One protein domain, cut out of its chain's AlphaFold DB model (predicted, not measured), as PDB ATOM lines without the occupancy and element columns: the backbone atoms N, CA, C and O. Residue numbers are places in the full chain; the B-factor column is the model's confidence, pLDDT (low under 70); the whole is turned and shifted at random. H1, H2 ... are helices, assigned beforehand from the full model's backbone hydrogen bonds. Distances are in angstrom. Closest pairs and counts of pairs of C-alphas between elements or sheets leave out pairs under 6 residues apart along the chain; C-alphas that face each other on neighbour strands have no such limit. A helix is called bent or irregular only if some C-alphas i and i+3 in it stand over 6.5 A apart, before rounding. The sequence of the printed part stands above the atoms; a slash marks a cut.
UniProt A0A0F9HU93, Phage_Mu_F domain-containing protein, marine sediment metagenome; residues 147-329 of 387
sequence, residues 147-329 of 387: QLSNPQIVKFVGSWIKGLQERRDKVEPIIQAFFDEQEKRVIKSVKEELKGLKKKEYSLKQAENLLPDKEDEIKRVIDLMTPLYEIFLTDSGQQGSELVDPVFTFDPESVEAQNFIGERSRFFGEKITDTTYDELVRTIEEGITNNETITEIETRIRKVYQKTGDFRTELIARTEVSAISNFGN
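AT A GLANCE: This is residues 147 to 329 of the 387 residues of the protein "Phage_Mu_F domain-containing protein" of marine sediment metagenome (UniProt A0A0F9HU93). A rod-shaped bundle of helices: H1 runs along one side, H4 slants across the other, bent H3 and H5 between. Small H2 sits near one end. The printed part, 183 residues with five named helices, is all helix. It is loose, radius of gyration of the C-alphas 21.1 A, spanning 72 by 30 by 18 A.

IN THESE COORDINATES: H1, residues 150 to 193, runs 62.2 A from C-alpha 150 at (36.039, 56.716, 94.229). H4 is 255 to 289; H2, 199 to 204, is only just irregular, C-alphas 200 and 203 being 6.7 A apart. Each assigned as one helix by hydrogen bonds, H3 and H5 are bent: C-alphas 224 and 227 are 6.8 A apart, 307 and 310 7.3 A. Arms are H3a, 214 to 224, H3b, 227 to 242, H5a, 294 to 307, and H5b, 310 to 329.

HOW THE PARTS SIT: H1 touches H5a, closest C-alphas 187 and 298, 6.1 A apart. H4 touches H3a, closest C-alphas 218 and 269, 4.7 A apart. H2 has 0 of 2 O i to N i+4 and 2 of 3 O i to N i+3 pairs within hydrogen-bond range.

THE WHOLE: The H3 to H4 link is long. Residues 147 and 307 to 311 are under pLDDT 70.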
ATOM      1  N   GLN A 147      32.434  65.486  98.403       65.44
ATOM      2  CA  GLN A 147      33.335  64.399  98.798       65.44
ATOM      3  C   GLN A 147      34.046  63.814  97.567       65.44
ATOM      4  O   GLN A 147      33.445  63.653  96.502       65.44
ATOM      5  N   LEU A 148      35.331  63.474  97.715       72.88
ATOM      6  CA  LEU A 148      36.111  62.878  96.629       72.88
ATOM      7  C   LEU A 148      35.436  61.593  96.130       72.88
ATOM      8  O   LEU A 148      35.198  60.659  96.890       72.88
ATOM      9  N   SER A 149      35.165  61.517  94.826       73.94
ATOM     10  CA  SER A 149      34.611  60.304  94.219       73.94
ATOM     11  C   SER A 149      35.629  59.155  94.230       73.94
ATOM     12  O   SER A 149      36.835  59.384  94.102       73.94
ATOM     13  N   ASN A 150      35.162  57.900  94.274       71.62
ATOM     14  CA  ASN A 150      36.039  56.716  94.229       71.62
ATOM     15  C   ASN A 150      37.098  56.768  93.103       71.62
ATOM     16  O   ASN A 150      38.261  56.467  93.371       71.62
ATOM     17  N   PRO A 151      36.788  57.203  91.861       73.31
ATOM     18  CA  PRO A 151      37.808  57.366  90.823       73.31
ATOM     19  C   PRO A 151      38.886  58.413  91.146       73.31
ATOM     20  O   PRO A 151      40.040  58.239  90.750       73.31
ATOM     21  N   GLN A 152      38.540  59.503  91.841       75.88
ATOM     22  CA  GLN A 152      39.513  60.505  92.290       75.88
ATOM     23  C   GLN A 152      40.418  59.935  93.382       75.88
ATOM     24  O   GLN A 152      41.632  60.115  93.294       75.88
ATOM     25  N   ILE A 153      39.850  59.190  94.337       77.25
ATOM     26  CA  ILE A 153      40.599  58.508  95.403       77.25
ATOM     27  C   ILE A 153      41.583  57.504  94.797       77.25
ATOM     28  O   ILE A 153      42.779  57.594  95.052       77.25
ATOM     29  N   VAL A 154      41.128  56.615  93.906       76.31
ATOM     30  CA  VAL A 154      41.992  55.626  93.231       76.31
ATOM     31  C   VAL A 154      43.125  56.303  92.456       76.31
ATOM     32  O   VAL A 154      44.277  55.867  92.507       76.31
ATOM     33  N   LYS A 155      42.826  57.396  91.744       80.12
ATOM     34  CA  LYS A 155      43.841  58.159  91.010       80.12
ATOM     35  C   LYS A 155      44.865  58.797  91.952       80.12
ATOM     36  O   LYS A 155      46.058  58.773  91.644       80.12
ATOM     37  N   PHE A 156      44.411  59.374  93.063       85.56
ATOM     38  CA  PHE A 156      45.285  59.951  94.078       85.56
ATOM     39  C   PHE A 156      46.173  58.880  94.710       85.56
ATOM     40  O   PHE A 156      47.389  59.033  94.686       85.56
ATOM     41  N   VAL A 157      45.599  57.761  95.157       84.50
ATOM     42  CA  VAL A 157      46.336  56.619  95.719       84.50
ATOM     43  C   VAL A 157      47.393  56.100  94.737       84.50
ATOM     44  O   VAL A 157      48.545  55.907  95.117       84.50
ATOM     45  N   GLY A 158      47.063  55.965  93.450       83.06
ATOM     46  CA  GLY A 158      48.045  55.581  92.430       83.06
ATOM     47  C   GLY A 158      49.197  56.586  92.286       83.06
ATOM     48  O   GLY A 158      50.358  56.192  92.158       83.06
ATOM     49  N   SER A 159      48.902  57.890  92.342       86.44
ATOM     50  CA  SER A 159      49.926  58.945  92.355       86.44
ATOM     51  C   SER A 159      50.761  58.919  93.636       86.44
ATOM     52  O   SER A 159      51.971  59.128  93.585       86.44
ATOM     53  N   TRP A 160      50.128  58.630  94.769       89.94
ATOM     54  CA  TRP A 160      50.743  58.561  96.085       89.94
ATOM     55  C   TRP A 160      51.755  57.420  96.188       89.94
ATOM     56  O   TRP A 160      52.908  57.672  96.535       89.94
ATOM     57  N   ILE A 161      51.367  56.195  95.807       88.31
ATOM     58  CA  ILE A 161      52.265  55.026  95.767       88.31
ATOM     59  C   ILE A 161      53.488  55.341  94.913       88.31
ATOM     60  O   ILE A 161      54.627  55.161  95.342       88.31
ATOM     61  N   LYS A 162      53.246  55.858  93.704       89.31
ATOM     62  CA  LYS A 162      54.316  56.216  92.779       89.31
ATOM     63  C   LYS A 162      55.228  57.292  93.370       89.31
ATOM     64  O   LYS A 162      56.443  57.174  93.263       89.31
ATOM     65  N   GLY A 163      54.664  58.309  94.021       89.12
ATOM     66  CA  GLY A 163      55.424  59.354  94.702       89.12
ATOM     67  C   GLY A 163      56.279  58.813  95.849       89.12
ATOM     68  O   GLY A 163      57.452  59.164  95.947       89.12
ATOM     69  N   LEU A 164      55.734  57.921  96.684       90.12
ATOM     70  CA  LEU A 164      56.490  57.251  97.746       90.12
ATOM     71  C   LEU A 164      57.648  56.430  97.169       90.12
ATOM     72  O   LEU A 164      58.764  56.532  97.671       90.12
ATOM     73  N   GLN A 165      57.402  55.656  96.111       90.19
ATOM     74  CA  GLN A 165      58.433  54.859  95.451       90.19
ATOM     75  C   GLN A 165      59.527  55.743  94.837       90.19
ATOM     76  O   GLN A 165      60.697  55.560  95.140       90.19
ATOM     77  N   GLU A 166      59.161  56.766  94.061       90.00
ATOM     78  CA  GLU A 166      60.134  57.675  93.439       90.00
ATOM     79  C   GLU A 166      60.994  58.427  94.464       90.00
ATOM     80  O   GLU A 166      62.139  58.770  94.169       90.00
ATOM     81  N   ARG A 167      60.455  58.735  95.651       89.44
ATOM     82  CA  ARG A 167      61.233  59.319  96.754       89.44
ATOM     83  C   ARG A 167      62.169  58.278  97.375       89.44
ATOM     84  O   ARG A 167      63.337  58.593  97.578       89.44
ATOM     85  N   ARG A 168      61.699  57.049  97.621       89.75
ATOM     86  CA  ARG A 168      62.520  55.941  98.154       89.75
ATOM     87  C   ARG A 168      63.708  55.629  97.247       89.75
ATOM     88  O   ARG A 168      64.838  55.725  97.712       89.75
ATOM     89  N   ASP A 169      63.462  55.428  95.953       88.19
ATOM     90  CA  ASP A 169      64.492  55.118  94.949       88.19
ATOM     91  C   ASP A 169      65.607  56.186  94.894       88.19
ATOM     92  O   ASP A 169      66.744  55.902  94.519       88.19
ATOM     93  N   LYS A 170      65.297  57.436  95.268       86.19
ATOM     94  CA  LYS A 170      66.274  58.533  95.353       86.19
ATOM     95  C   LYS A 170      67.026  58.563  96.680       86.19
ATOM     96  O   LYS A 170      68.194  58.932  96.696       86.19
ATOM     97  N   VAL A 171      66.358  58.240  97.784       86.75
ATOM     98  CA  VAL A 171      66.906  58.342  99.146       86.75
ATOM     99  C   VAL A 171      67.802  57.161  99.486       86.75
ATOM    100  O   VAL A 171      68.847  57.354 100.101       86.75
ATOM    101  N   GLU A 172      67.429  55.955  99.068       86.81
ATOM    102  CA  GLU A 172      68.188  54.730  99.334       86.81
ATOM    103  C   GLU A 172      69.681  54.842  98.975       86.81
ATOM    104  O   GLU A 172      70.509  54.641  99.866       86.81
ATOM    105  N   PRO A 173      70.086  55.244  97.751       86.75
ATOM    106  CA  PRO A 173      71.509  55.355  97.420       86.75
ATOM    107  C   PRO A 173      72.239  56.431  98.235       86.75
ATOM    108  O   PRO A 173      73.441  56.313  98.468       86.75
ATOM    109  N   ILE A 174      71.536  57.472  98.692       87.19
ATOM    110  CA  ILE A 174      72.116  58.545  99.512       87.19
ATOM    111  C   ILE A 174      72.408  58.032 100.921       87.19
ATOM    112  O   ILE A 174      73.494  58.263 101.453       87.19
ATOM    113  N   ILE A 175      71.449  57.320 101.513       86.50
ATOM    114  CA  ILE A 175      71.605  56.706 102.832       86.50
ATOM    115  C   ILE A 175      72.691  55.628 102.785       86.50
ATOM    116  O   ILE A 175      73.546  55.593 103.668       86.50
ATOM    117  N   GLN A 176      72.726  54.814 101.726       86.56
ATOM    118  CA  GLN A 176      73.791  53.831 101.535       86.56
ATOM    119  C   GLN A 176      75.166  54.506 101.471       86.56
ATOM    120  O   GLN A 176      76.071  54.143 102.219       86.56
ATOM    121  N   ALA A 177      75.313  55.549 100.646       88.00
ATOM    122  CA  ALA A 177      76.563  56.296 100.542       88.00
ATOM    123  C   ALA A 177      76.972  56.943 101.878       88.00
ATOM    124  O   ALA A 177      78.161  57.007 102.199       88.00
ATOM    125  N   PHE A 178      76.006  57.401 102.679       88.94
ATOM    126  CA  PHE A 178      76.271  57.922 104.017       88.94
ATOM    127  C   PHE A 178      76.879  56.856 104.937       88.94
ATOM    128  O   PHE A 178      77.889  57.132 105.592       88.94
ATOM    129  N   PHE A 179      76.307  55.649 104.970       88.31
ATOM    130  CA  PHE A 179      76.830  54.547 105.781       88.31
ATOM    131  C   PHE A 179      78.189  54.050 105.285       88.31
ATOM    132  O   PHE A 179      79.074  53.814 106.105       88.31
ATOM    133  N   ASP A 180      78.407  53.990 103.970       88.88
ATOM    134  CA  ASP A 180      79.711  53.648 103.392       88.88
ATOM    135  C   ASP A 180      80.795  54.658 103.811       88.88
ATOM    136  O   ASP A 180      81.944  54.304 104.096       88.88
ATOM    137  N   GLU A 181      80.449  55.947 103.864       90.38
ATOM    138  CA  GLU A 181      81.349  56.987 104.363       90.38
ATOM    139  C   GLU A 181      81.533  56.914 105.882       90.38
ATOM    140  O   GLU A 181      82.630  57.177 106.385       90.38
ATOM    141  N   GLN A 182      80.491  56.552 106.631       91.62
ATOM    142  CA  GLN A 182      80.586  56.348 108.073       91.62
ATOM    143  C   GLN A 182      81.516  55.179 108.413       91.62
ATOM    144  O   GLN A 182      82.392  55.347 109.263       91.62
ATOM    145  N   GLU A 183      81.431  54.056 107.691       93.44
ATOM    146  CA  GLU A 183      82.350  52.917 107.828       93.44
ATOM    147  C   GLU A 183      83.809  53.382 107.730       93.44
ATOM    148  O   GLU A 183      84.642  53.065 108.587       93.44
ATOM    149  N   LYS A 184      84.129  54.187 106.709       94.81
ATOM    150  CA  LYS A 184      85.485  54.717 106.505       94.81
ATOM    151  C   LYS A 184      85.932  55.593 107.674       94.81
ATOM    152  O   LYS A 184      87.090  55.492 108.086       94.81
ATOM    153  N   ARG A 185      85.046  56.446 108.207       94.88
ATOM    154  CA  ARG A 185      85.341  57.306 109.368       94.88
ATOM    155  C   ARG A 185      85.601  56.479 110.623       94.88
ATOM    156  O   ARG A 185      86.610  56.713 111.285       94.88
ATOM    157  N   VAL A 186      84.765  55.481 110.894       95.94
ATOM    158  CA  VAL A 186      84.917  54.576 112.041       95.94
ATOM    159  C   VAL A 186      86.228  53.798 111.952       95.94
ATOM    160  O   VAL A 186      87.028  53.830 112.884       95.94
ATOM    161  N   ILE A 187      86.514  53.167 110.809       96.00
ATOM    162  CA  ILE A 187      87.770  52.428 110.599       96.00
ATOM    163  C   ILE A 187      88.988  53.339 110.781       96.00
ATOM    164  O   ILE A 187      89.992  52.933 111.369       96.00
ATOM    165  N   LYS A 188      88.920  54.570 110.264       96.75
ATOM    166  CA  LYS A 188      89.995  55.547 110.422       96.75
ATOM    167  C   LYS A 188      90.199  55.921 111.895       96.75
ATOM    168  O   LYS A 188      91.341  55.891 112.343       96.75
ATOM    169  N   SER A 189      89.121  56.211 112.620       96.06
ATOM    170  CA  SER A 189      89.151  56.541 114.050       96.06
ATOM    171  C   SER A 189      89.818  55.426 114.860       96.06
ATOM    172  O   SER A 189      90.822  55.653 115.533       96.06
ATOM    173  N   VAL A 190      89.372  54.180 114.668       94.94
ATOM    174  CA  VAL A 190      89.938  53.002 115.347       94.94
ATOM    175  C   VAL A 190      91.430  52.835 115.041       94.94
ATOM    176  O   VAL A 190      92.227  52.558 115.938       94.94
ATOM    177  N   LYS A 191      91.847  53.030 113.782       94.56
ATOM    178  CA  LYS A 191      93.267  52.970 113.394       94.56
ATOM    179  C   LYS A 191      94.113  54.023 114.086       94.56
ATOM    180  O   LYS A 191      95.241  53.721 114.464       94.56
ATOM    181  N   GLU A 192      93.616  55.252 114.162       94.12
ATOM    182  CA  GLU A 192      94.336  56.379 114.750       94.12
ATOM    183  C   GLU A 192      94.472  56.200 116.266       94.12
ATOM    184  O   GLU A 192      95.581  56.325 116.786       94.12
ATOM    185  N   GLU A 193      93.400  55.785 116.940       93.31
ATOM    186  CA  GLU A 193      93.368  55.591 118.392       93.31
ATOM    187  C   GLU A 193      94.175  54.379 118.884       93.31
ATOM    188  O   GLU A 193      94.749  54.412 119.976       93.31
ATOM    189  N   LEU A 194      94.264  53.312 118.079       91.44
ATOM    190  CA  LEU A 194      95.060  52.120 118.402       91.44
ATOM    191  C   LEU A 194      96.503  52.185 117.875       91.44
ATOM    192  O   LEU A 194      97.299  51.261 118.089       91.44
ATOM    193  N   LYS A 195      96.876  53.259 117.172       90.56
ATOM    194  CA  LYS A 195      98.197  53.390 116.554       90.56
ATOM    195  C   LYS A 195      99.303  53.413 117.606       90.56
ATOM    196  O   LYS A 195      99.323  54.247 118.501       90.56
ATOM    197  N   GLY A 196     100.292  52.537 117.439       87.69
ATOM    198  CA  GLY A 196     101.456  52.465 118.330       87.69
ATOM    199  C   GLY A 196     101.213  51.698 119.633       87.69
ATOM    200  O   GLY A 196     102.177  51.443 120.349       87.69
ATOM    201  N   LEU A 197      99.974  51.271 119.897       89.50
ATOM    202  CA  LEU A 197      99.644  50.381 121.005       89.50
ATOM    203  C   LEU A 197      99.899  48.920 120.621       89.50
ATOM    204  O   LEU A 197      99.623  48.474 119.501       89.50
ATOM    205  N   LYS A 198     100.404  48.142 121.577       87.88
ATOM    206  CA  LYS A 198     100.444  46.680 121.489       87.88
ATOM    207  C   LYS A 198      99.044  46.130 121.751       87.88
ATOM    208  O   LYS A 198      98.294  46.698 122.529       87.88
ATOM    209  N   LYS A 199      98.723  44.954 121.205       85.06
ATOM    210  CA  LYS A 199      97.403  44.313 121.392       85.06
ATOM    211  C   LYS A 199      96.932  44.247 122.851       85.06
ATOM    212  O   LYS A 199      95.788  44.553 123.151       85.06
ATOM    213  N   LYS A 200      97.843  43.908 123.771       84.94
ATOM    214  CA  LYS A 200      97.557  43.826 125.217       84.94
ATOM    215  C   LYS A 200      97.183  45.172 125.851       84.94
ATOM    216  O   LYS A 200      96.684  45.182 126.966       84.94
ATOM    217  N   GLU A 201      97.474  46.279 125.176       86.12
ATOM    218  CA  GLU A 201      97.204  47.645 125.627       86.12
ATOM    219  C   GLU A 201      95.869  48.170 125.072       86.12
ATOM    220  O   GLU A 201      95.418  49.223 125.504       86.12
ATOM    221  N   TYR A 202      95.202  47.449 124.156       87.12
ATOM    222  CA  TYR A 202      93.906  47.876 123.606       87.12
ATOM    223  C   TYR A 202      92.816  47.931 124.676       87.12
ATOM    224  O   TYR A 202      91.999  48.841 124.657       87.12
ATOM    225  N   SER A 203      92.855  47.030 125.662       82.69
ATOM    226  CA  SER A 203      91.926  47.027 126.800       82.69
ATOM    227  C   SER A 203      92.055  48.247 127.722       82.69
ATOM    228  O   SER A 203      91.214  48.437 128.594       82.69
ATOM    229  N   LEU A 204      93.092  49.079 127.551       82.38
ATOM    230  CA  LEU A 204      93.225  50.354 128.263       82.38
ATOM    231  C   LEU A 204      92.341  51.454 127.655       82.38
ATOM    232  O   LEU A 204      92.137  52.490 128.287       82.38
ATOM    233  N   LYS A 205      91.844  51.258 126.429       83.94
ATOM    234  CA  LYS A 205      90.909  52.160 125.758       83.94
ATOM    235  C   LYS A 205      89.486  51.641 125.958       83.94
ATOM    236  O   LYS A 205      89.217  50.463 125.750       83.94
ATOM    237  N   GLN A 206      88.578  52.540 126.326       86.12
ATOM    238  CA  GLN A 206      87.142  52.275 126.221       86.12
ATOM    239  C   GLN A 206      86.763  52.225 124.738       86.12
ATOM    240  O   GLN A 206      87.301  53.012 123.952       86.12
ATOM    241  N   ALA A 207      85.883  51.301 124.353       85.88
ATOM    242  CA  ALA A 207      85.523  51.085 122.952       85.88
ATOM    243  C   ALA A 207      84.841  52.316 122.336       85.88
ATOM    244  O   ALA A 207      85.091  52.638 121.177       85.88
ATOM    245  N   GLU A 208      84.071  53.057 123.131       87.88
ATOM    246  CA  GLU A 208      83.440  54.325 122.764       87.88
ATOM    247  C   GLU A 208      84.475  55.362 122.323       87.88
ATOM    248  O   GLU A 208      84.279  56.047 121.325       87.88
ATOM    249  N   ASN A 209      85.623  55.419 123.007       91.00
ATOM    250  CA  ASN A 209      86.706  56.351 122.683       91.00
ATOM    251  C   ASN A 209      87.468  55.968 121.404       91.00
ATOM    252  O   ASN A 209      88.359  56.705 120.993       91.00
ATOM    253  N   LEU A 210      87.179  54.809 120.802       91.38
ATOM    254  CA  LEU A 210      87.740  54.406 119.509       91.38
ATOM    255  C   LEU A 210      86.862  54.854 118.333       91.38
ATOM    256  O   LEU A 210      87.311  54.831 117.182       91.38
ATOM    257  N   LEU A 211      85.621  55.255 118.605       94.50
ATOM    258  CA  LEU A 211      84.659  55.706 117.608       94.50
ATOM    259  C   LEU A 211      84.756  57.224 117.384       94.50
ATOM    260  O   LEU A 211      85.287  57.940 118.233       94.50
ATOM    261  N   PRO A 212      84.251  57.731 116.242       94.56
ATOM    262  CA  PRO A 212      84.060  59.165 116.047       94.56
ATOM    263  C   PRO A 212      83.212  59.787 117.165       94.56
ATOM    264  O   PRO A 212      82.495  59.084 117.882       94.56
ATOM    265  N   ASP A 213      83.242  61.112 117.290       94.19
ATOM    266  CA  ASP A 213      82.361  61.801 118.231       94.19
ATOM    267  C   ASP A 213      80.883  61.587 117.859       94.19
ATOM    268  O   ASP A 213      80.484  61.707 116.696       94.19
ATOM    269  N   LYS A 214      80.077  61.231 118.861       92.75
ATOM    270  CA  LYS A 214      78.679  60.845 118.669       92.75
ATOM    271  C   LYS A 214      77.807  62.027 118.243       92.75
ATOM    272  O   LYS A 214      76.951  61.863 117.377       92.75
ATOM    273  N   GLU A 215      78.039  63.211 118.808       93.69
ATOM    274  CA  GLU A 215      77.284  64.423 118.470       93.69
ATOM    275  C   GLU A 215      77.606  64.890 117.048       93.69
ATOM    276  O   GLU A 215      76.709  65.287 116.298       93.69
ATOM    277  N   ASP A 216      78.867  64.768 116.631       94.06
ATOM    278  CA  ASP A 216      79.266  65.018 115.248       94.06
ATOM    279  C   ASP A 216      78.563  64.062 114.269       94.06
ATOM    280  O   ASP A 216      78.125  64.496 113.201       94.06
ATOM    281  N   GLU A 217      78.419  62.776 114.605       92.69
ATOM    282  CA  GLU A 217      77.695  61.815 113.761       92.69
ATOM    283  C   GLU A 217      76.185  62.100 113.706       92.69
ATOM    284  O   GLU A 217      75.626  62.123 112.605       92.69
ATOM    285  N   ILE A 218      75.544  62.442 114.831       92.50
ATOM    286  CA  ILE A 218      74.137  62.892 114.858       92.50
ATOM    287  C   ILE A 218      73.960  64.107 113.947       92.50
ATOM    288  O   ILE A 218      73.068  64.142 113.093       92.50
ATOM    289  N   LYS A 219      74.846  65.098 114.077       94.06
ATOM    290  CA  LYS A 219      74.801  66.311 113.266       94.06
ATOM    291  C   LYS A 219      74.956  66.014 111.775       94.06
ATOM    292  O   LYS A 219      74.289  66.653 110.964       94.06
ATOM    293  N   ARG A 220      75.786  65.042 111.387       92.56
ATOM    294  CA  ARG A 220      75.926  64.628 109.979       92.56
ATOM    295  C   ARG A 220      74.644  64.012 109.429       92.56
ATOM    296  O   ARG A 220      74.321  64.270 108.273       92.56
ATOM    297  N   VAL A 221      73.918  63.234 110.232       89.69
ATOM    298  CA  VAL A 221      72.610  62.695 109.831       89.69
ATOM    299  C   VAL A 221      71.587  63.820 109.675       89.69
ATOM    300  O   VAL A 221      70.870  63.852 108.679       89.69
ATOM    301  N   ILE A 222      71.547  64.775 110.609       91.31
ATOM    302  CA  ILE A 222      70.657  65.943 110.515       91.31
ATOM    303  C   ILE A 222      70.963  66.752 109.249       91.31
ATOM    304  O   ILE A 222      70.054  67.031 108.467       91.31
ATOM    305  N   ASP A 223      72.239  67.073 109.013       90.62
ATOM    306  CA  ASP A 223      72.700  67.826 107.838       90.62
ATOM    307  C   ASP A 223      72.367  67.090 106.517       90.62
ATOM    308  O   ASP A 223      72.188  67.733 105.481       90.62
ATOM    309  N   LEU A 224      72.274  65.753 106.543       89.44
ATOM    310  CA  LEU A 224      71.868  64.928 105.403       89.44
ATOM    311  C   LEU A 224      70.350  64.942 105.179       89.44
ATOM    312  O   LEU A 224      69.897  65.131 104.052       89.44
ATOM    313  N   MET A 225      69.574  64.696 106.237       88.31
ATOM    314  CA  MET A 225      68.141  64.410 106.137       88.31
ATOM    315  C   MET A 225      67.278  65.665 106.039       88.31
ATOM    316  O   MET A 225      66.269  65.634 105.343       88.31
ATOM    317  N   THR A 226      67.679  66.766 106.677       92.62
ATOM    318  CA  THR A 226      66.929  68.038 106.673       92.62
ATOM    319  C   THR A 226      66.534  68.491 105.256       92.62
ATOM    320  O   THR A 226      65.339  68.601 104.987       92.62
ATOM    321  N   PRO A 227      67.470  68.653 104.295       91.62
ATOM    322  CA  PRO A 227      67.108  69.080 102.939       91.62
ATOM    323  C   PRO A 227      66.280  68.040 102.171       91.62
ATOM    324  O   PRO A 227      65.513  68.394 101.278       91.62
ATOM    325  N   LEU A 228      66.408  66.747 102.494       90.81
ATOM    326  CA  LEU A 228      65.555  65.711 101.904       90.81
ATOM    327  C   LEU A 228      64.117  65.845 102.416       90.81
ATOM    328  O   LEU A 228      63.174  65.758 101.631       90.81
ATOM    329  N   TYR A 229      63.948  66.103 103.713       94.12
ATOM    330  CA  TYR A 229      62.637  66.329 104.308       94.12
ATOM    331  C   TYR A 229      61.966  67.587 103.779       94.12
ATOM    332  O   TYR A 229      60.791  67.503 103.443       94.12
ATOM    333  N   GLU A 230      62.683  68.702 103.621       94.00
ATOM    334  CA  GLU A 230      62.145  69.927 103.009       94.00
ATOM    335  C   GLU A 230      61.528  69.649 101.630       94.00
ATOM    336  O   GLU A 230      60.407  70.074 101.334       94.00
ATOM    337  N   ILE A 231      62.223  68.870 100.794       91.06
ATOM    338  CA  ILE A 231      61.737  68.507  99.458       91.06
ATOM    339  C   ILE A 231      60.492  67.623  99.552       91.06
ATOM    340  O   ILE A 231      59.487  67.891  98.893       91.06
ATOM    341  N   PHE A 232      60.534  66.562 100.360       93.38
ATOM    342  CA  PHE A 232      59.418  65.618 100.448       93.38
ATOM    343  C   PHE A 232      58.185  66.237 101.092       93.38
ATOM    344  O   PHE A 232      57.071  65.959 100.649       93.38
ATOM    345  N   LEU A 233      58.385  67.096 102.088       95.69
ATOM    346  CA  LEU A 233      57.344  67.893 102.717       95.69
ATOM    347  C   LEU A 233      56.715  68.848 101.704       95.69
ATOM    348  O   LEU A 233      55.498  68.862 101.584       95.69
ATOM    349  N   THR A 234      57.515  69.559 100.906       96.00
ATOM    350  CA  THR A 234      56.991  70.456  99.862       96.00
ATOM    351  C   THR A 234      56.159  69.691  98.828       96.00
ATOM    352  O   THR A 234      55.032  70.077  98.518       96.00
ATOM    353  N   ASP A 235      56.683  68.573  98.319       93.88
ATOM    354  CA  ASP A 235      56.008  67.763  97.300       93.88
ATOM    355  C   ASP A 235      54.710  67.127  97.816       93.88
ATOM    356  O   ASP A 235      53.734  67.008  97.072       93.88
ATOM    357  N   SER A 236      54.709  66.647  99.062       95.94
ATOM    358  CA  SER A 236      53.543  65.992  99.666       95.94
ATOM    359  C   SER A 236      52.521  66.990 100.205       95.94
ATOM    360  O   SER A 236      51.328  66.762 100.034       95.94
ATOM    361  N   GLY A 237      52.961  68.120 100.755       96.75
ATOM    362  CA  GLY A 237      52.092  69.223 101.159       96.75
ATOM    363  C   GLY A 237      51.381  69.860  99.985       96.75
ATOM    364  O   GLY A 237      50.168  70.062 100.041       96.75
ATOM    365  N   GLN A 238      52.071  70.047  98.857       96.31
ATOM    366  CA  GLN A 238      51.400  70.483  97.639       96.31
ATOM    367  C   GLN A 238      50.348  69.455  97.185       96.31
ATOM    368  O   GLN A 238      49.219  69.845  96.895       96.31
ATOM    369  N   GLN A 239      50.663  68.153  97.199       93.44
ATOM    370  CA  GLN A 239      49.693  67.096  96.869       93.44
ATOM    371  C   GLN A 239      48.463  67.109  97.783       93.44
ATOM    372  O   GLN A 239      47.347  67.039  97.273       93.44
ATOM    373  N   GLY A 240      48.653  67.228  99.100       93.31
ATOM    374  CA  GLY A 240      47.557  67.294 100.065       93.31
ATOM    375  C   GLY A 240      46.700  68.546  99.891       93.31
ATOM    376  O   GLY A 240      45.474  68.460  99.870       93.31
ATOM    377  N   SER A 241      47.328  69.705  99.670       95.06
ATOM    378  CA  SER A 241      46.607  70.963  99.444       95.06
ATOM    379  C   SER A 241      45.748  70.943  98.174       95.06
ATOM    380  O   SER A 241      44.626  71.442  98.178       95.06
ATOM    381  N   GLU A 242      46.222  70.291  97.106       92.25
ATOM    382  CA  GLU A 242      45.503  70.172  95.831       92.25
ATOM    383  C   GLU A 242      44.256  69.280  95.911       92.25
ATOM    384  O   GLU A 242      43.381  69.388  95.047       92.25
ATOM    385  N   LEU A 243      44.150  68.417  96.933       88.94
ATOM    386  CA  LEU A 243      42.923  67.667  97.220       88.94
ATOM    387  C   LEU A 243      41.799  68.569  97.743       88.94
ATOM    388  O   LEU A 243      40.632  68.209  97.615       88.94
ATOM    389  N   VAL A 244      42.159  69.712  98.332       90.88
ATOM    390  CA  VAL A 244      41.237  70.664  98.957       90.88
ATOM    391  C   VAL A 244      40.962  71.839  98.036       90.88
ATOM    392  O   VAL A 244      39.818  72.084  97.663       90.88
ATOM    393  N   ASP A 245      42.015  72.530  97.611       88.81
ATOM    394  CA  ASP A 245      41.934  73.630  96.663       88.81
ATOM    395  C   ASP A 245      43.042  73.482  95.600       88.81
ATOM    396  O   ASP A 245      44.218  73.730  95.877       88.81
ATOM    397  N   PRO A 246      42.689  73.140  94.342       88.69
ATOM    398  CA  PRO A 246      43.651  72.955  93.253       88.69
ATOM    399  C   PRO A 246      44.495  74.187  92.895       88.69
ATOM    400  O   PRO A 246      45.423  74.069  92.088       88.69
ATOM    401  N   VAL A 247      44.144  75.385  93.381       90.88
ATOM    402  CA  VAL A 247      44.955  76.597  93.179       90.88
ATOM    403  C   VAL A 247      45.768  76.994  94.410       90.88
ATOM    404  O   VAL A 247      46.593  77.909  94.299       90.88
ATOM    405  N   PHE A 248      45.589  76.303  95.539       93.25
ATOM    406  CA  PHE A 248      46.367  76.535  96.745       93.25
ATOM    407  C   PHE A 248      47.849  76.246  96.499       93.25
ATOM    408  O   PHE A 248      48.233  75.372  95.718       93.25
ATOM    409  N   THR A 249      48.699  77.050  97.129       96.44
ATOM    410  CA  THR A 249      50.147  76.851  97.110       96.44
ATOM    411  C   THR A 249      50.578  76.591  98.535       96.44
ATOM    412  O   THR A 249      50.428  77.469  99.380       96.44
ATOM    413  N   PHE A 250      51.077  75.382  98.768       97.69
ATOM    414  CA  PHE A 250      51.574  74.956 100.064       97.69
ATOM    415  C   PHE A 250      52.718  75.855 100.547       97.69
ATOM    416  O   PHE A 250      53.599  76.203  99.753       97.69
ATOM    417  N   ASP A 251      52.698  76.219 101.829       97.44
ATOM    418  CA  ASP A 251      53.765  76.972 102.485       97.44
ATOM    419  C   ASP A 251      54.662  76.021 103.299       97.44
ATOM    420  O   ASP A 251      54.286  75.615 104.404       97.44
ATOM    421  N   PRO A 252      55.848  75.644 102.778       95.50
ATOM    422  CA  PRO A 252      56.783  74.790 103.502       95.50
ATOM    423  C   PRO A 252      57.511  75.525 104.638       95.50
ATOM    424  O   PRO A 252      58.188  74.881 105.436       95.50
ATOM    425  N   GLU A 253      57.396  76.854 104.723       96.94
ATOM    426  CA  GLU A 253      58.032  77.683 105.752       96.94
ATOM    427  C   GLU A 253      57.104  77.939 106.952       96.94
ATOM    428  O   GLU A 253      57.444  78.730 107.838       96.94
ATOM    429  N   SER A 254      55.941  77.273 107.009       96.19
ATOM    430  CA  SER A 254      55.069  77.338 108.183       96.19
ATOM    431  C   SER A 254      55.810  76.867 109.438       96.19
ATOM    432  O   SER A 254      56.726  76.036 109.384       96.19
ATOM    433  N   VAL A 255      55.420  77.408 110.595       96.62
ATOM    434  CA  VAL A 255      56.054  77.069 111.879       96.62
ATOM    435  C   VAL A 255      55.925  75.570 112.145       96.62
ATOM    436  O   VAL A 255      56.880  74.928 112.574       96.62
ATOM    437  N   GLU A 256      54.765  75.003 111.834       95.00
ATOM    438  CA  GLU A 256      54.435  73.591 111.964       95.00
ATOM    439  C   GLU A 256      55.326  72.723 111.066       95.00
ATOM    440  O   GLU A 256      55.905  71.741 111.539       95.00
ATOM    441  N   ALA A 257      55.508  73.114 109.798       95.06
ATOM    442  CA  ALA A 257      56.362  72.399 108.856       95.06
ATOM    443  C   ALA A 257      57.834  72.400 109.289       95.06
ATOM    444  O   ALA A 257      58.474  71.346 109.337       95.06
ATOM    445  N   GLN A 258      58.362  73.568 109.658       96.25
ATOM    446  CA  GLN A 258      59.756  73.716 110.073       96.25
ATOM    447  C   GLN A 258      60.044  73.009 111.405       96.25
ATOM    448  O   GLN A 258      61.089  72.369 111.552       96.25
ATOM    449  N   ASN A 259      59.102  73.051 112.355       96.00
ATOM    450  CA  ASN A 259      59.217  72.309 113.610       96.00
ATOM    451  C   ASN A 259      59.261  70.800 113.355       96.00
ATOM    452  O   ASN A 259      60.161  70.133 113.864       96.00
ATOM    453  N   PHE A 260      58.360  70.269 112.521       94.88
ATOM    454  CA  PHE A 260      58.342  68.839 112.219       94.88
ATOM    455  C   PHE A 260      59.641  68.376 111.553       94.88
ATOM    456  O   PHE A 260      60.194  67.351 111.947       94.88
ATOM    457  N   ILE A 261      60.168  69.135 110.583       93.94
ATOM    458  CA  ILE A 261      61.461  68.828 109.950       93.94
ATOM    459  C   ILE A 261      62.567  68.775 111.009       93.94
ATOM    460  O   ILE A 261      63.285  67.778 111.097       93.94
ATOM    461  N   GLY A 262      62.683  69.815 111.840       92.62
ATOM    462  CA  GLY A 262      63.730  69.906 112.858       92.62
ATOM    463  C   GLY A 262      63.655  68.789 113.904       92.62
ATOM    464  O   GLY A 262      64.672  68.161 114.220       92.62
ATOM    465  N   GLU A 263      62.460  68.511 114.423       93.69
ATOM    466  CA  GLU A 263      62.221  67.449 115.401       93.69
ATOM    467  C   GLU A 263      62.466  66.067 114.798       93.69
ATOM    468  O   GLU A 263      63.173  65.250 115.397       93.69
ATOM    469  N   ARG A 264      61.955  65.810 113.586       92.38
ATOM    470  CA  ARG A 264      62.122  64.519 112.915       92.38
ATOM    471  C   ARG A 264      63.578  64.252 112.561       92.38
ATOM    472  O   ARG A 264      64.057  63.150 112.822       92.38
ATOM    473  N   SER A 265      64.299  65.236 112.016       90.81
ATOM    474  CA  SER A 265      65.724  65.093 111.690       90.81
ATOM    475  C   SER A 265      66.562  64.812 112.929       90.81
ATOM    476  O   SER A 265      67.430  63.940 112.883       90.81
ATOM    477  N   ARG A 266      66.288  65.500 114.046       92.88
ATOM    478  CA  ARG A 266      66.969  65.248 115.320       92.88
ATOM    479  C   ARG A 266      66.671  63.850 115.845       92.88
ATOM    480  O   ARG A 266      67.605  63.097 116.098       92.88
ATOM    481  N   PHE A 267      65.391  63.498 115.953       90.25
ATOM    482  CA  PHE A 267      64.961  62.187 116.429       90.25
ATOM    483  C   PHE A 267      65.603  61.062 115.613       90.25
ATOM    484  O   PHE A 267      66.167  60.122 116.173       90.25
ATOM    485  N   PHE A 268      65.550  61.169 114.285       88.56
ATOM    486  CA  PHE A 268      66.139  60.172 113.406       88.56
ATOM    487  C   PHE A 268      67.664  60.111 113.569       88.56
ATOM    488  O   PHE A 268      68.205  59.016 113.731       88.56
ATOM    489  N   GLY A 269      68.340  61.265 113.603       89.00
ATOM    490  CA  GLY A 269      69.782  61.372 113.826       89.00
ATOM    491  C   GLY A 269      70.242  60.709 115.121       89.00
ATOM    492  O   GLY A 269      71.188  59.923 115.098       89.00
ATOM    493  N   GLU A 270      69.542  60.955 116.225       88.88
ATOM    494  CA  GLU A 270      69.810  60.326 117.521       88.88
ATOM    495  C   GLU A 270      69.606  58.809 117.447       88.88
ATOM    496  O   GLU A 270      70.531  58.044 117.714       88.88
ATOM    497  N   LYS A 271      68.432  58.347 116.996       87.00
ATOM    498  CA  LYS A 271      68.099  56.914 116.994       87.00
ATOM    499  C   LYS A 271      68.991  56.086 116.088       87.00
ATOM    500  O   LYS A 271      69.393  54.981 116.468       87.00
ATOM    501  N   ILE A 272      69.301  56.585 114.894       85.75
ATOM    502  CA  ILE A 272      70.165  55.846 113.978       85.75
ATOM    503  C   ILE A 272      71.607  55.806 114.481       85.75
ATOM    504  O   ILE A 272      72.278  54.782 114.332       85.75
ATOM    505  N   THR A 273      72.068  56.882 115.119       89.31
ATOM    506  CA  THR A 273      73.419  56.953 115.675       89.31
ATOM    507  C   THR A 273      73.539  56.054 116.898       89.31
ATOM    508  O   THR A 273      74.438  55.223 116.918       89.31
ATOM    509  N   ASP A 274      72.605  56.125 117.852       88.12
ATOM    510  CA  ASP A 274      72.555  55.256 119.038       88.12
ATOM    511  C   ASP A 274      72.662  53.779 118.656       88.12
ATOM    512  O   ASP A 274      73.592  53.082 119.053       88.12
ATOM    513  N   THR A 275      71.751  53.327 117.792       86.19
ATOM    514  CA  THR A 275      71.682  51.922 117.369       86.19
ATOM    515  C   THR A 275      72.947  51.452 116.652       86.19
ATOM    516  O   THR A 275      73.331  50.294 116.780       86.19
ATOM    517  N   THR A 276      73.608  52.335 115.901       87.62
ATOM    518  CA  THR A 276      74.868  52.011 115.218       87.62
ATOM    519  C   THR A 276      76.047  51.996 116.188       87.62
ATOM    520  O   THR A 276      76.880  51.095 116.123       87.62
ATOM    521  N   TYR A 277      76.113  52.957 117.112       91.31
ATOM    522  CA  TYR A 277      77.164  53.033 118.124       91.31
ATOM    523  C   TYR A 277      77.133  51.826 119.050       91.31
ATOM    524  O   TYR A 277      78.175  51.212 119.250       91.31
ATOM    525  N   ASP A 278      75.958  51.436 119.544       90.19
ATOM    526  CA  ASP A 278      75.816  50.285 120.440       90.19
ATOM    527  C   ASP A 278      76.330  48.992 119.779       90.19
ATOM    528  O   ASP A 278      77.041  48.192 120.396       90.19
ATOM    529  N   GLU A 279      76.029  48.797 118.490       90.50
ATOM    530  CA  GLU A 279      76.509  47.643 117.726       90.50
ATOM    531  C   GLU A 279      78.028  47.692 117.494       90.50
ATOM    532  O   GLU A 279      78.713  46.670 117.624       90.50
ATOM    533  N   LEU A 280      78.577  48.872 117.187       93.75
ATOM    534  CA  LEU A 280      80.011  49.064 116.978       93.75
ATOM    535  C   LEU A 280      80.818  48.891 118.266       93.75
ATOM    536  O   LEU A 280      81.837  48.202 118.237       93.75
ATOM    537  N   VAL A 281      80.359  49.464 119.381       94.94
ATOM    538  CA  VAL A 281      80.980  49.331 120.708       94.94
ATOM    539  C   VAL A 281      81.094  47.858 121.062       94.94
ATOM    540  O   VAL A 281      82.206  47.357 121.224       94.94
ATOM    541  N   ARG A 282      79.974  47.126 121.035       94.56
ATOM    542  CA  ARG A 282      79.965  45.685 121.297       94.56
ATOM    543  C   ARG A 282      80.925  44.928 120.375       94.56
ATOM    544  O   ARG A 282      81.678  44.064 120.817       94.56
ATOM    545  N   THR A 283      80.912  45.253 119.085       94.75
ATOM    546  CA  THR A 283      81.764  44.599 118.082       94.75
ATOM    547  C   THR A 283      83.254  44.807 118.365       94.75
ATOM    548  O   THR A 283      84.058  43.882 118.207       94.75
ATOM    549  N   ILE A 284      83.627  46.016 118.784       94.62
ATOM    550  CA  ILE A 284      84.996  46.395 119.131       94.62
ATOM    551  C   ILE A 284      85.419  45.739 120.449       94.62
ATOM    552  O   ILE A 284      86.504  45.161 120.505       94.62
ATOM    553  N   GLU A 285      84.571  45.756 121.480       94.69
ATOM    554  CA  GLU A 285      84.830  45.096 122.768       94.69
ATOM    555  C   GLU A 285      85.065  43.591 122.610       94.69
ATOM    556  O   GLU A 285      86.009  43.036 123.183       94.69
ATOM    557  N   GLU A 286      84.251  42.925 121.786       94.94
ATOM    558  CA  GLU A 286      84.443  41.518 121.439       94.94
ATOM    559  C   GLU A 286      85.800  41.296 120.748       94.94
ATOM    560  O   GLU A 286      86.503  40.332 121.060       94.94
ATOM    561  N   GLY A 287      86.205  42.184 119.834       94.38
ATOM    562  CA  GLY A 287      87.509  42.105 119.170       94.38
ATOM    563  C   GLY A 287      88.684  42.283 120.138       94.38
ATOM    564  O   GLY A 287      89.639  41.501 120.119       94.38
ATOM    565  N   ILE A 288      88.593  43.261 121.044       92.25
ATOM    566  CA  ILE A 288      89.601  43.515 122.083       92.25
ATOM    567  C   ILE A 288      89.717  42.312 123.027       92.25
ATOM    568  O   ILE A 288      90.825  41.840 123.290       92.25
ATOM    569  N   THR A 289      88.587  41.770 123.486       92.56
ATOM    570  CA  THR A 289      88.537  40.603 124.384       92.56
ATOM    571  C   THR A 289      89.166  39.365 123.742       92.56
ATOM    572  O   THR A 289      89.875  38.608 124.404       92.56
ATOM    573  N   ASN A 290      88.980  39.193 122.431       93.69
ATOM    574  CA  ASN A 290      89.572  38.101 121.656       93.69
ATOM    575  C   ASN A 290      91.044  38.346 121.254       93.69
ATOM    576  O   ASN A 290      91.628  37.531 120.538       93.69
ATOM    577  N   ASN A 291      91.675  39.429 121.732       92.25
ATOM    578  CA  ASN A 291      93.073  39.787 121.452       92.25
ATOM    579  C   ASN A 291      93.380  39.886 119.936       92.25
ATOM    580  O   ASN A 291      94.455  39.503 119.443       92.25
ATOM    581  N   GLU A 292      92.412  40.414 119.188       93.94
ATOM    582  CA  GLU A 292      92.479  40.607 117.742       93.94
ATOM    583  C   GLU A 292      93.447  41.740 117.344       93.94
ATOM    584  O   GLU A 292      93.794  42.632 118.118       93.94
ATOM    585  N   THR A 293      93.974  41.672 116.123       94.00
ATOM    586  CA  THR A 293      94.714  42.757 115.463       94.00
ATOM    587  C   THR A 293      93.770  43.887 115.043       94.00
ATOM    588  O   THR A 293      92.576  43.673 114.855       94.00
ATOM    589  N   ILE A 294      94.328  45.074 114.770       93.00
ATOM    590  CA  ILE A 294      93.585  46.187 114.149       93.00
ATOM    591  C   ILE A 294      92.877  45.717 112.867       93.00
ATOM    592  O   ILE A 294      91.704  46.004 112.678       93.00
ATOM    593  N   THR A 295      93.544  44.925 112.022       94.94
ATOM    594  CA  THR A 295      92.971  44.414 110.764       94.94
ATOM    595  C   THR A 295      91.794  43.452 110.977       94.94
ATOM    596  O   THR A 295      90.844  43.440 110.191       94.94
ATOM    597  N   GLU A 296      91.822  42.651 112.040       96.38
ATOM    598  CA  GLU A 296      90.707  41.771 112.411       96.38
ATOM    599  C   GLU A 296      89.519  42.586 112.954       96.38
ATOM    600  O   GLU A 296      88.393  42.381 112.497       96.38
ATOM    601  N   ILE A 297      89.773  43.594 113.798       94.69
ATOM    602  CA  ILE A 297      88.745  44.532 114.288       94.69
ATOM    603  C   ILE A 297      88.119  45.315 113.123       94.69
ATOM    604  O   ILE A 297      86.897  45.410 113.027       94.69
ATOM    605  N   GLU A 298      88.923  45.801 112.173       95.50
ATOM    606  CA  GLU A 298      88.428  46.413 110.932       95.50
ATOM    607  C   GLU A 298      87.487  45.474 110.182       95.50
ATOM    608  O   GLU A 298      86.430  45.886 109.712       95.50
ATOM    609  N   THR A 299      87.853  44.196 110.076       96.44
ATOM    610  CA  THR A 299      87.032  43.193 109.392       96.44
ATOM    611  C   THR A 299      85.696  42.987 110.106       96.44
ATOM    612  O   THR A 299      84.679  42.782 109.443       96.44
ATOM    613  N   ARG A 300      85.661  43.065 111.442       94.38
ATOM    614  CA  ARG A 300      84.407  43.035 112.206       94.38
ATOM    615  C   ARG A 300      83.546  44.268 111.949       94.38
ATOM    616  O   ARG A 300      82.365  44.110 111.659       94.38
ATOM    617  N   ILE A 301      84.139  45.460 111.969       94.38
ATOM    618  CA  ILE A 301      83.440  46.721 111.677       94.38
ATOM    619  C   ILE A 301      82.818  46.671 110.278       94.38
ATOM    620  O   ILE A 301      81.631  46.928 110.121       94.38
ATOM    621  N   ARG A 302      83.570  46.227 109.264       93.88
ATOM    622  CA  ARG A 302      83.047  46.044 107.898       93.88
ATOM    623  C   ARG A 302      81.828  45.124 107.851       93.88
ATOM    624  O   ARG A 302      80.903  45.374 107.089       93.88
ATOM    625  N   LYS A 303      81.802  44.062 108.661       90.88
ATOM    626  CA  LYS A 303      80.658  43.138 108.721       90.88
ATOM    627  C   LYS A 303      79.408  43.783 109.317       90.88
ATOM    628  O   LYS A 303      78.319  43.420 108.880       90.88
ATOM    629  N   VAL A 304      79.558  44.707 110.272       88.62
ATOM    630  CA  VAL A 304      78.437  45.500 110.809       88.62
ATOM    631  C   VAL A 304      77.791  46.291 109.673       88.62
ATOM    632  O   VAL A 304      76.595  46.154 109.443       88.62
ATOM    633  N   TYR A 305      78.589  47.004 108.877       85.56
ATOM    634  CA  TYR A 305      78.089  47.793 107.745       85.56
ATOM    635  C   TYR A 305      77.564  46.937 106.575       85.56
ATOM    636  O   TYR A 305      76.517  47.252 106.019       85.56
ATOM    637  N   GLN A 306      78.192  45.798 106.255       80.56
ATOM    638  CA  GLN A 306      77.730  44.889 105.190       80.56
ATOM    639  C   GLN A 306      76.393  44.206 105.496       80.56
ATOM    640  O   GLN A 306      75.551  44.089 104.613       80.56
ATOM    641  N   LYS A 307      76.182  43.737 106.734       60.72
ATOM    642  CA  LYS A 307      74.886  43.165 107.145       60.72
ATOM    643  C   LYS A 307      73.785  44.220 107.228       60.72
ATOM    644  O   LYS A 307      72.607  43.887 107.154       60.72
ATOM    645  N   THR A 308      74.193  45.468 107.407       56.06
ATOM    646  CA  THR A 308      73.314  46.610 107.606       56.06
ATOM    647  C   THR A 308      72.876  47.252 106.284       56.06
ATOM    648  O   THR A 308      71.736  47.698 106.205       56.06
ATOM    649  N   GLY A 309      73.726  47.255 105.250       56.72
ATOM    650  CA  GLY A 309      73.517  47.996 103.998       56.72
ATOM    651  C   GLY A 309      72.166  47.760 103.323       56.72
ATOM    652  O   GLY A 309      71.376  48.689 103.220       56.72
ATOM    653  N   ASP A 310      71.847  46.529 102.925       58.72
ATOM    654  CA  ASP A 310      70.702  46.322 102.024       58.72
ATOM    655  C   ASP A 310      69.343  46.465 102.736       58.72
ATOM    656  O   ASP A 310      68.477  47.225 102.309       58.72
ATOM    657  N   PHE A 311      69.149  45.781 103.868       61.66
ATOM    658  CA  PHE A 311      67.844  45.745 104.540       61.66
ATOM    659  C   PHE A 311      67.565  46.988 105.397       61.66
ATOM    660  O   PHE A 311      66.429  47.458 105.468       61.66
ATOM    661  N   ARG A 312      68.584  47.542 106.070       70.69
ATOM    662  CA  ARG A 312      68.383  48.700 106.952       70.69
ATOM    663  C   ARG A 312      68.194  49.974 106.140       70.69
ATOM    664  O   ARG A 312      67.335  50.769 106.505       70.69
ATOM    665  N   THR A 313      68.943  50.157 105.049       78.69
ATOM    666  CA  THR A 313      68.795  51.325 104.168       78.69
ATOM    667  C   THR A 313      67.388  51.402 103.588       78.69
ATOM    668  O   THR A 313      66.749  52.449 103.693       78.69
ATOM    669  N   GLU A 314      66.866  50.287 103.069       80.62
ATOM    670  CA  GLU A 314      65.497  50.217 102.551       80.62
ATOM    671  C   GLU A 314      64.464  50.529 103.647       80.62
ATOM    672  O   GLU A 314      63.589  51.376 103.464       80.62
ATOM    673  N   LEU A 315      64.564  49.899 104.825       79.56
ATOM    674  CA  LEU A 315      63.627  50.150 105.926       79.56
ATOM    675  C   LEU A 315      63.642  51.602 106.409       79.56
ATOM    676  O   LEU A 315      62.579  52.173 106.679       79.56
ATOM    677  N   ILE A 316      64.831  52.199 106.519       84.50
ATOM    678  CA  ILE A 316      64.986  53.608 106.874       84.50
ATOM    679  C   ILE A 316      64.305  54.470 105.815       84.50
ATOM    680  O   ILE A 316      63.446  55.279 106.156       84.50
ATOM    681  N   ALA A 317      64.646  54.276 104.537       86.94
ATOM    682  CA  ALA A 317      64.081  55.060 103.447       86.94
ATOM    683  C   ALA A 317      62.551  54.948 103.429       86.94
ATOM    684  O   ALA A 317      61.859  55.961 103.346       86.94
ATOM    685  N   ARG A 318      62.002  53.740 103.590       84.81
ATOM    686  CA  ARG A 318      60.552  53.510 103.656       84.81
ATOM    687  C   ARG A 318      59.890  54.265 104.805       84.81
ATOM    688  O   ARG A 318      58.883  54.937 104.569       84.81
ATOM    689  N   THR A 319      60.456  54.169 106.006       87.19
ATOM    690  CA  THR A 319      59.900  54.771 107.225       87.19
ATOM    691  C   THR A 319      59.955  56.291 107.160       87.19
ATOM    692  O   THR A 319      58.940  56.955 107.362       87.19
ATOM    693  N   GLU A 320      61.119  56.842 106.823       91.19
ATOM    694  CA  GLU A 320      61.344  58.284 106.815       91.19
ATOM    695  C   GLU A 320      60.590  58.975 105.681       91.19
ATOM    696  O   GLU A 320      59.950  60.000 105.914       91.19
ATOM    697  N   VAL A 321      60.567  58.381 104.481       92.62
ATOM    698  CA  VAL A 321      59.759  58.895 103.369       92.62
ATOM    699  C   VAL A 321      58.274  58.840 103.717       92.62
ATOM    700  O   VAL A 321      57.565  59.806 103.446       92.62
ATOM    701  N   SER A 322      57.779  57.754 104.318       91.19
ATOM    702  CA  SER A 322      56.356  57.653 104.667       91.19
ATOM    703  C   SER A 322      55.954  58.669 105.741       91.19
ATOM    704  O   SER A 322      54.935  59.340 105.582       91.19
ATOM    705  N   ALA A 323      56.783  58.852 106.777       91.56
ATOM    706  CA  ALA A 323      56.539  59.808 107.856       91.56
ATOM    707  C   ALA A 323      56.446  61.253 107.347       91.56
ATOM    708  O   ALA A 323      55.430  61.913 107.554       91.56
ATOM    709  N   ILE A 324      57.466  61.729 106.623       95.19
ATOM    710  CA  ILE A 324      57.477  63.112 106.125       95.19
ATOM    711  C   ILE A 324      56.388  63.362 105.081       95.19
ATOM    712  O   ILE A 324      55.814  64.445 105.031       95.19
ATOM    713  N   SER A 325      56.069  62.353 104.265       95.81
ATOM    714  CA  SER A 325      55.068  62.503 103.210       95.81
ATOM    715  C   SER A 325      53.660  62.588 103.778       95.81
ATOM    716  O   SER A 325      52.863  63.394 103.311       95.81
ATOM    717  N   ASN A 326      53.336  61.763 104.775       95.44
ATOM    718  CA  ASN A 326      52.032  61.810 105.428       95.44
ATOM    719  C   ASN A 326      51.844  63.087 106.241       95.44
ATOM    720  O   ASN A 326      50.776  63.693 106.156       95.44
ATOM    721  N   PHE A 327      52.883  63.523 106.961       97.12
ATOM    722  CA  PHE A 327      52.858  64.817 107.631       97.12
ATOM    723  C   PHE A 327      52.623  65.946 106.626       97.12
ATOM    724  O   PHE A 327      51.679  66.712 106.792       97.12
ATOM    725  N   GLY A 328      53.420  66.013 105.552       97.31
ATOM    726  CA  GLY A 328      53.271  67.050 104.535       97.31
ATOM    727  C   GLY A 328      51.877  67.031 103.914       97.31
ATOM    728  O   GLY A 328      51.225  68.062 103.880       97.31
ATOM    729  N   ASN A 329      51.362  65.862 103.522       97.12
ATOM    730  CA  ASN A 329      49.996  65.719 103.008       97.12
ATOM    731  C   ASN A 329      48.935  66.268 103.975       97.12
ATOM    732  O   ASN A 329      48.073  67.039 103.558       97.12
TER     733      ASN A 329